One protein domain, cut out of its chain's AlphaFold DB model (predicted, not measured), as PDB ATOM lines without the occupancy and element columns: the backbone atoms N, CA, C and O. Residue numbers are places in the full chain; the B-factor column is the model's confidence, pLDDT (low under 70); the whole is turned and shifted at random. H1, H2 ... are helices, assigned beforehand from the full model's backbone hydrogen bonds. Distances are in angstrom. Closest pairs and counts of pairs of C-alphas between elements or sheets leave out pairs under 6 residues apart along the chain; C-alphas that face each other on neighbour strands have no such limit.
ATOM      1  N   ARG A   2      -4.079  14.340  -0.944       57.75
ATOM      2  CA  ARG A   2      -2.930  13.411  -0.762       57.75
ATOM      3  C   ARG A   2      -1.991  13.267  -1.980       57.75
ATOM      4  O   ARG A   2      -0.810  13.015  -1.795       57.75
ATOM      5  N   ASN A   3      -2.464  13.515  -3.204       62.38
ATOM      6  CA  ASN A   3      -1.670  13.282  -4.426       62.38
ATOM      7  C   ASN A   3      -0.597  14.356  -4.714       62.38
ATOM      8  O   ASN A   3       0.329  14.097  -5.476       62.38
ATOM      9  N   ALA A   4      -0.693  15.550  -4.112       65.00
ATOM     10  CA  ALA A   4       0.308  16.609  -4.302       65.00
ATOM     11  C   ALA A   4       1.631  16.278  -3.584       65.00
ATOM     12  O   ALA A   4       2.706  16.421  -4.157       65.00
ATOM     13  N   SER A   5       1.540  15.712  -2.376       75.06
ATOM     14  CA  SER A   5       2.696  15.321  -1.556       75.06
ATOM     15  C   SER A   5       3.572  14.247  -2.219       75.06
ATOM     16  O   SER A   5       4.799  14.276  -2.098       75.06
ATOM     17  N   GLU A   6       2.970  13.314  -2.961       80.25
ATOM     18  CA  GLU A   6       3.715  12.210  -3.572       80.25
ATOM     19  C   GLU A   6       4.555  12.662  -4.779       80.25
ATOM     20  O   GLU A   6       5.655  12.151  -5.013       80.25
ATOM     21  N   ASN A   7       4.072  13.656  -5.528       80.38
ATOM     22  CA  ASN A   7       4.811  14.219  -6.656       80.38
ATOM     23  C   ASN A   7       6.011  15.049  -6.187       80.38
ATOM     24  O   ASN A   7       7.103  14.901  -6.744       80.38
ATOM     25  N   ASP A   8       5.862  15.817  -5.108       80.69
ATOM     26  CA  ASP A   8       6.965  16.593  -4.534       80.69
ATOM     27  C   ASP A   8       8.079  15.680  -4.000       80.69
ATOM     28  O   ASP A   8       9.263  15.897  -4.278       80.69
ATOM     29  N   ALA A   9       7.716  14.574  -3.341       79.81
ATOM     30  CA  ALA A   9       8.681  13.577  -2.880       79.81
ATOM     31  C   ALA A   9       9.469  12.936  -4.042       79.81
ATOM     32  O   ALA A   9      10.689  12.742  -3.945       79.81
ATOM     33  N   LYS A  10       8.809  12.646  -5.173       84.50
ATOM     34  CA  LYS A  10       9.464  12.107  -6.381       84.50
ATOM     35  C   LYS A  10      10.424  13.128  -7.000       84.50
ATOM     36  O   LYS A  10      11.553  12.762  -7.348       84.50
ATOM     37  N   ILE A  11      10.035  14.401  -7.074       80.69
ATOM     38  CA  ILE A  11      10.883  15.480  -7.605       80.69
ATOM     39  C   ILE A  11      12.133  15.667  -6.733       80.69
ATOM     40  O   ILE A  11      13.253  15.672  -7.258       80.69
ATOM     41  N   ILE A  12      11.979  15.710  -5.406       81.31
ATOM     42  CA  ILE A  12      13.104  15.832  -4.464       81.31
ATOM     43  C   ILE A  12      14.066  14.639  -4.605       81.31
ATOM     44  O   ILE A  12      15.291  14.818  -4.652       81.31
ATOM     45  N   LYS A  13      13.545  13.415  -4.759       83.75
ATOM     46  CA  LYS A  13      14.368  12.204  -4.940       83.75
ATOM     47  C   LYS A  13      15.163  12.226  -6.255       83.75
ATOM     48  O   LYS A  13      16.338  11.848  -6.284       83.75
ATOM     49  N   VAL A  14      14.575  12.734  -7.339       83.88
ATOM     50  CA  VAL A  14      15.273  12.888  -8.630       83.88
ATOM     51  C   VAL A  14      16.338  13.989  -8.562       83.88
ATOM     52  O   VAL A  14      17.455  13.797  -9.059       83.88
ATOM     53  N   MET A  15      16.040  15.125  -7.924       78.69
ATOM     54  CA  MET A  15      16.994  16.233  -7.777       78.69
ATOM     55  C   MET A  15      18.200  15.842  -6.914       78.69
ATOM     56  O   MET A  15      19.347  16.104  -7.297       78.69
ATOM     57  N   THR A  16      17.972  15.144  -5.799       84.00
ATOM     58  CA  THR A  16      19.044  14.656  -4.915       84.00
ATOM     59  C   THR A  16      19.912  13.590  -5.591       84.00
ATOM     60  O   THR A  16      21.144  13.653  -5.494       84.00
ATOM     61  N   SER A  17      19.317  12.676  -6.368       84.62
ATOM     62  CA  SER A  17      20.058  11.672  -7.150       84.62
ATOM     63  C   SER A  17      20.962  12.310  -8.216       84.62
ATOM     64  O   SER A  17      22.165  12.026  -8.278       84.62
ATOM     65  N   LYS A  18      20.436  13.271  -8.994       82.25
ATOM     66  CA  LYS A  18      21.232  14.022  -9.985       82.25
ATOM     67  C   LYS A  18      22.367  14.811  -9.323       82.25
ATOM     68  O   LYS A  18      23.490  14.811  -9.836       82.25
ATOM     69  N   ALA A  19      22.119  15.439  -8.173       77.94
ATOM     70  CA  ALA A  19      23.155  16.147  -7.419       77.94
ATOM     71  C   ALA A  19      24.263  15.198  -6.923       77.94
ATOM     72  O   ALA A  19      25.450  15.516  -7.050       77.94
ATOM     73  N   ARG A  20      23.903  14.005  -6.429       79.50
ATOM     74  CA  ARG A  20      24.863  12.983  -5.977       79.50
ATOM     75  C   ARG A  20      25.726  12.462  -7.127       79.50
ATOM     76  O   ARG A  20      26.946  12.374  -6.979       79.50
ATOM     77  N   LEU A  21      25.126  12.206  -8.293       83.38
ATOM     78  CA  LEU A  21      25.859  11.771  -9.487       83.38
ATOM     79  C   LEU A  21      26.848  12.843  -9.970       83.38
ATOM     80  O   LEU A  21      27.988  12.523 -10.314       83.38
ATOM     81  N   ARG A  22      26.454  14.124  -9.937       82.19
ATOM     82  CA  ARG A  22      27.352  15.245 -10.270       82.19
ATOM     83  C   ARG A  22      28.533  15.339  -9.302       82.19
ATOM     84  O   ARG A  22      29.663  15.446  -9.769       82.19
ATOM     85  N   ARG A  23      28.292  15.214  -7.988       80.69
ATOM     86  CA  ARG A  23      29.350  15.191  -6.952       80.69
ATOM     87  C   ARG A  23      30.311  14.005  -7.118       80.69
ATOM     88  O   ARG A  23      31.512  14.149  -6.899       80.69
ATOM     89  N   SER A  24      29.800  12.840  -7.521       83.56
ATOM     90  CA  SER A  24      30.632  11.666  -7.811       83.56
ATOM     91  C   SER A  24      31.535  11.905  -9.028       83.56
ATOM     92  O   SER A  24      32.750  11.722  -8.948       83.56
ATOM     93  N   LYS A  25      30.982  12.434 -10.130       85.94
ATOM     94  CA  LYS A  25      31.755  12.742 -11.346       85.94
ATOM     95  C   LYS A  25      32.855  13.783 -11.106       85.94
ATOM     96  O   LYS A  25      33.965  13.597 -11.605       85.94
ATOM     97  N   THR A  26      32.598  14.846 -10.339       82.94
ATOM     98  CA  THR A  26      33.635  15.843  -9.999       82.94
ATOM     99  C   THR A  26      34.751  15.253  -9.144       82.94
ATOM    100  O   THR A  26      35.921  15.509  -9.430       82.94
ATOM    101  N   ARG A  27      34.427  14.398  -8.163       80.88
ATOM    102  CA  ARG A  27      35.437  13.666  -7.374       80.88
ATOM    103  C   ARG A  27      36.298  12.747  -8.242       80.88
ATOM    104  O   ARG A  27      37.520  12.752  -8.100       80.88
ATOM    105  N   THR A  28      35.695  12.002  -9.167       83.81
ATOM    106  CA  THR A  28      36.444  11.121 -10.079       83.81
ATOM    107  C   THR A  28      37.355  11.917 -11.015       83.81
ATOM    108  O   THR A  28      38.493  11.513 -11.237       83.81
ATOM    109  N   ARG A  29      36.910  13.078 -11.518       86.69
ATOM    110  CA  ARG A  29      37.749  13.969 -12.343       86.69
ATOM    111  C   ARG A  29      38.931  14.545 -11.565       86.69
ATOM    112  O   ARG A  29      40.038  14.527 -12.091       86.69
ATOM    113  N   LEU A  30      38.712  14.966 -10.317       82.75
ATOM    114  CA  LEU A  30      39.777  15.421  -9.413       82.75
ATOM    115  C   LEU A  30      40.839  14.339  -9.189       82.75
ATOM    116  O   LEU A  30      42.026  14.627  -9.295       82.75
ATOM    117  N   ARG A  31      40.420  13.090  -8.933       82.81
ATOM    118  CA  ARG A  31      41.349  11.958  -8.761       82.81
ATOM    119  C   ARG A  31      42.148  11.654 -10.029       82.81
ATOM    120  O   ARG A  31      43.308  11.283  -9.934       82.81
ATOM    121  N   LYS A  32      41.540  11.841 -11.203       85.50
ATOM    122  CA  LYS A  32      42.182  11.644 -12.512       85.50
ATOM    123  C   LYS A  32      42.988  12.860 -13.000       85.50
ATOM    124  O   LYS A  32      43.478  12.829 -14.120       85.50
ATOM    125  N   GLY A  33      43.086  13.938 -12.213       84.44
ATOM    126  CA  GLY A  33      43.800  15.160 -12.609       84.44
ATOM    127  C   GLY A  33      43.169  15.916 -13.786       84.44
ATOM    128  O   GLY A  33      43.822  16.758 -14.394       84.44
ATOM    129  N   LEU A  34      41.909  15.630 -14.123       85.81
ATOM    130  CA  LEU A  34      41.205  16.290 -15.220       85.81
ATOM    131  C   LEU A  34      40.738  17.688 -14.785       85.81
ATOM    132  O   LEU A  34      40.269  17.843 -13.651       85.81
ATOM    133  N   PRO A  35      40.773  18.693 -15.680       83.00
ATOM    134  CA  PRO A  35      40.312  20.037 -15.359       83.00
ATOM    135  C   PRO A  35      38.841  19.999 -14.935       83.00
ATOM    136  O   PRO A  35      38.021  19.309 -15.548       83.00
ATOM    137  N   LEU A  36      38.505  20.720 -13.867       86.12
ATOM    138  CA  LEU A  36      37.129  20.890 -13.408       86.12
ATOM    139  C   LEU A  36      36.441  22.001 -14.211       86.12
ATOM    140  O   LEU A  36      37.094  22.978 -14.578       86.12
ATOM    141  N   PRO A  37      35.127  21.902 -14.470       87.06
ATOM    142  CA  PRO A  37      34.378  23.026 -15.020       87.06
ATOM    143  C   PRO A  37      34.411  24.211 -14.038       87.06
ATOM    144  O   PRO A  37      34.326  24.018 -12.823       87.06
ATOM    145  N   ALA A  38      34.503  25.437 -14.562       83.00
ATOM    146  CA  ALA A  38      34.728  26.657 -13.775       83.00
ATOM    147  C   ALA A  38      33.718  26.851 -12.628       83.00
ATOM    148  O   ALA A  38      34.093  27.247 -11.526       83.00
ATOM    149  N   ARG A  39      32.446  26.492 -12.855       86.00
ATOM    150  CA  ARG A  39      31.389  26.547 -11.832       86.00
ATOM    151  C   ARG A  39      31.691  25.651 -10.628       86.00
ATOM    152  O   ARG A  39      31.521  26.085  -9.493       86.00
ATOM    153  N   ASP A  40      32.144  24.424 -10.867       85.12
ATOM    154  CA  ASP A  40      32.430  23.467  -9.793       85.12
ATOM    155  C   ASP A  40      33.737  23.836  -9.070       85.12
ATOM    156  O   ASP A  40      33.831  23.675  -7.855       85.12
ATOM    157  N   ALA A  41      34.718  24.395  -9.791       84.88
ATOM    158  CA  ALA A  41      35.935  24.947  -9.197       84.88
ATOM    159  C   ALA A  41      35.633  26.136  -8.267       84.88
ATOM    160  O   ALA A  41      36.190  26.203  -7.173       84.88
ATOM    161  N   TRP A  42      34.725  27.033  -8.661       85.31
ATOM    162  CA  TRP A  42      34.310  28.180  -7.848       85.31
ATOM    163  C   TRP A  42      33.513  27.761  -6.605       85.31
ATOM    164  O   TRP A  42      33.816  28.215  -5.504       85.31
ATOM    165  N   LEU A  43      32.574  26.817  -6.751       85.31
ATOM    166  CA  LEU A  43      31.840  26.225  -5.621       85.31
ATOM    167  C   LEU A  43      32.778  25.546  -4.610       85.31
ATOM    168  O   LEU A  43      32.613  25.702  -3.401       85.31
ATOM    169  N   LEU A  44      33.793  24.818  -5.091       85.06
ATOM    170  CA  LEU A  44      34.831  24.245  -4.229       85.06
ATOM    171  C   LEU A  44      35.682  25.332  -3.565       85.06
ATOM    172  O   LEU A  44      36.073  25.173  -2.413       85.06
ATOM    173  N   LEU A  45      35.957  26.443  -4.249       84.81
ATOM    174  CA  LEU A  45      36.716  27.551  -3.670       84.81
ATOM    175  C   LEU A  45      35.960  28.206  -2.504       84.81
ATOM    176  O   LEU A  45      36.579  28.509  -1.486       84.81
ATOM    177  N   GLN A  46      34.638  28.350  -2.625       85.62
ATOM    178  CA  GLN A  46      33.783  28.930  -1.584       85.62
ATOM    179  C   GLN A  46      33.588  28.024  -0.365       85.62
ATOM    180  O   GLN A  46      33.449  28.524   0.746       85.62
ATOM    181  N   HIS A  47      33.624  26.698  -0.524       83.25
ATOM    182  CA  HIS A  47      33.487  25.795   0.620       83.25
ATOM    183  C   HIS A  47      34.673  25.938   1.590       83.25
ATOM    184  O   HIS A  47      35.825  25.710   1.215       83.25
ATOM    185  N   HIS A  48      34.395  26.285   2.851       67.25
ATOM    186  CA  HIS A  48      35.402  26.451   3.912       67.25
ATOM    187  C   HIS A  48      36.164  25.157   4.243       67.25
ATOM    188  O   HIS A  48      37.315  25.213   4.659       67.25
ATOM    189  N   ALA A  49      35.561  23.993   3.981       82.81
ATOM    190  CA  ALA A  49      36.184  22.682   4.178       82.81
ATOM    191  C   ALA A  49      37.185  22.290   3.070       82.81
ATOM    192  O   ALA A  49      37.787  21.215   3.119       82.81
ATOM    193  N   THR A  50      37.352  23.112   2.031       81.19
ATOM    194  CA  THR A  50      38.277  22.801   0.939       81.19
ATOM    195  C   THR A  50      39.712  23.027   1.389       81.19
ATOM    196  O   THR A  50      40.099  24.140   1.738       81.19
ATOM    197  N   ASN A  51      40.520  21.967   1.324       82.19
ATOM    198  CA  ASN A  51      41.930  22.004   1.699       82.19
ATOM    199  C   ASN A  51      42.664  23.169   0.983       82.19
ATOM    200  O   ASN A  51      42.539  23.305  -0.242       82.19
ATOM    201  N   PRO A  52      43.446  23.999   1.700       80.12
ATOM    202  CA  PRO A  52      44.101  25.188   1.142       80.12
ATOM    203  C   PRO A  52      45.048  24.866  -0.023       80.12
ATOM    204  O   PRO A  52      45.120  25.617  -0.999       80.12
ATOM    205  N   SER A  53      45.715  23.707   0.014       80.81
ATOM    206  CA  SER A  53      46.574  23.249  -1.088       80.81
ATOM    207  C   SER A  53      45.781  23.001  -2.379       80.81
ATOM    208  O   SER A  53      46.266  23.255  -3.485       80.81
ATOM    209  N   LEU A  54      44.531  22.552  -2.246       81.25
ATOM    210  CA  LEU A  54      43.622  22.288  -3.354       81.25
ATOM    211  C   LEU A  54      43.017  23.599  -3.883       81.25
ATOM    212  O   LEU A  54      42.927  23.763  -5.100       81.25
ATOM    213  N   ARG A  55      42.727  24.577  -3.009       81.00
ATOM    214  CA  ARG A  55      42.331  25.943  -3.414       81.00
ATOM    215  C   ARG A  55      43.390  26.610  -4.300       81.00
ATOM    216  O   ARG A  55      43.055  27.120  -5.367       81.00
ATOM    217  N   LEU A  56      44.671  26.527  -3.930       79.56
ATOM    218  CA  LEU A  56      45.783  27.055  -4.739       79.56
ATOM    219  C   LEU A  56      45.870  26.400  -6.129       79.56
ATOM    220  O   LEU A  56      46.108  27.090  -7.126       79.56
ATOM    221  N   LYS A  57      45.656  25.080  -6.215       80.81
ATOM    222  CA  LYS A  57      45.634  24.351  -7.495       80.81
ATOM    223  C   LYS A  57      44.439  24.755  -8.366       80.81
ATOM    224  O   LYS A  57      44.619  24.959  -9.565       80.81
ATOM    225  N   LEU A  58      43.256  24.936  -7.773       81.00
ATOM    226  CA  LEU A  58      42.052  25.389  -8.483       81.00
ATOM    227  C   LEU A  58      42.204  26.815  -9.030       81.00
ATOM    228  O   LEU A  58      41.873  27.054 -10.190       81.00
ATOM    229  N   CYS A  59      42.785  27.738  -8.255       76.69
ATOM    230  CA  CYS A  59      43.050  29.107  -8.714       76.69
ATOM    231  C   CYS A  59      44.028  29.160  -9.898       76.69
ATOM    232  O   CYS A  59      43.888  30.014 -10.769       76.69
ATOM    233  N   ARG A  60      44.997  28.234  -9.974       72.31
ATOM    234  CA  ARG A  60      45.950  28.155 -11.098       72.31
ATOM    235  C   ARG A  60      45.320  27.683 -12.410       72.31
ATOM    236  O   ARG A  60      45.829  28.031 -13.468       72.31
ATOM    237  N   HIS A  61      44.257  26.881 -12.358       63.97
ATOM    238  CA  HIS A  61      43.598  26.334 -13.553       63.97
ATOM    239  C   HIS A  61      42.498  27.239 -14.130       63.97
ATOM    240  O   HIS A  61      42.039  27.001 -15.242       63.97
ATOM    241  N   MET A  62      42.100  28.303 -13.426       60.66
ATOM    242  CA  MET A  62      41.027  29.221 -13.840       60.66
ATOM    243  C   MET A  62      41.454  30.266 -14.892       60.66
ATOM    244  O   MET A  62      40.857  31.334 -14.967       60.66
ATOM    245  N   GLY A  63      42.473  29.981 -15.711       54.62
ATOM    246  CA  GLY A  63      42.768  30.708 -16.962       54.62
ATOM    247  C   GLY A  63      43.133  32.196 -16.849       54.62
ATOM    248  O   GLY A  63      43.501  32.810 -17.850       54.62
TER     249      GLY A  63
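This is residues 2 to 63 of the 482 residues of an uncharacterized protein of Symbiodinium microadriaticum (UniProt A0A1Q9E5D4). One long helix, H1, makes the length, its residues 2 to 21 sticking out as a free arm; near its other end a small helical hairpin, H2 and H3, forms a head, with H2 about perpendicular to H1. The printed part has 62 residues with three named helices, H1, H2, H3, and no named strand: all helix. It is only just extended, close to loose, with a radius of gyration of the C-alphas of 15.9 A and spans of 52 by 23 by 19 A.

H1, residues 2 to 31, is close to but not clearly touching H2, residues 38 to 46; their closest C-alphas, of Thr 26 and Asp 40, are 7.7 A apart, and their lines stand at 88 degrees. H2 and H3, residues 52 to 61, touch as a hairpin, opposite ways at a shallow tilt of 26 degrees, closest at the C-alphas of Leu 45 and Arg 55, 5.8 A. H1 and H3 are apart. Every O i to N i+4 pair is within hydrogen-bond range in H2 and H3, and 24 of 26 in H1.

H1 runs 45.0 A from C-alpha 2 at (-2.930, 13.411, -0.762); H2 spans 12.4 A; H3 spans 14.7 A, ending at C-alpha 61, (43.598, 26.334, -13.553).

The farthest C-alphas, Arg 2 and Arg 60, are 52.1 A apart. The printed part has no cut and no long link. pLDDT is under 70 at residues 2 to 4, 48 and 61 to 63.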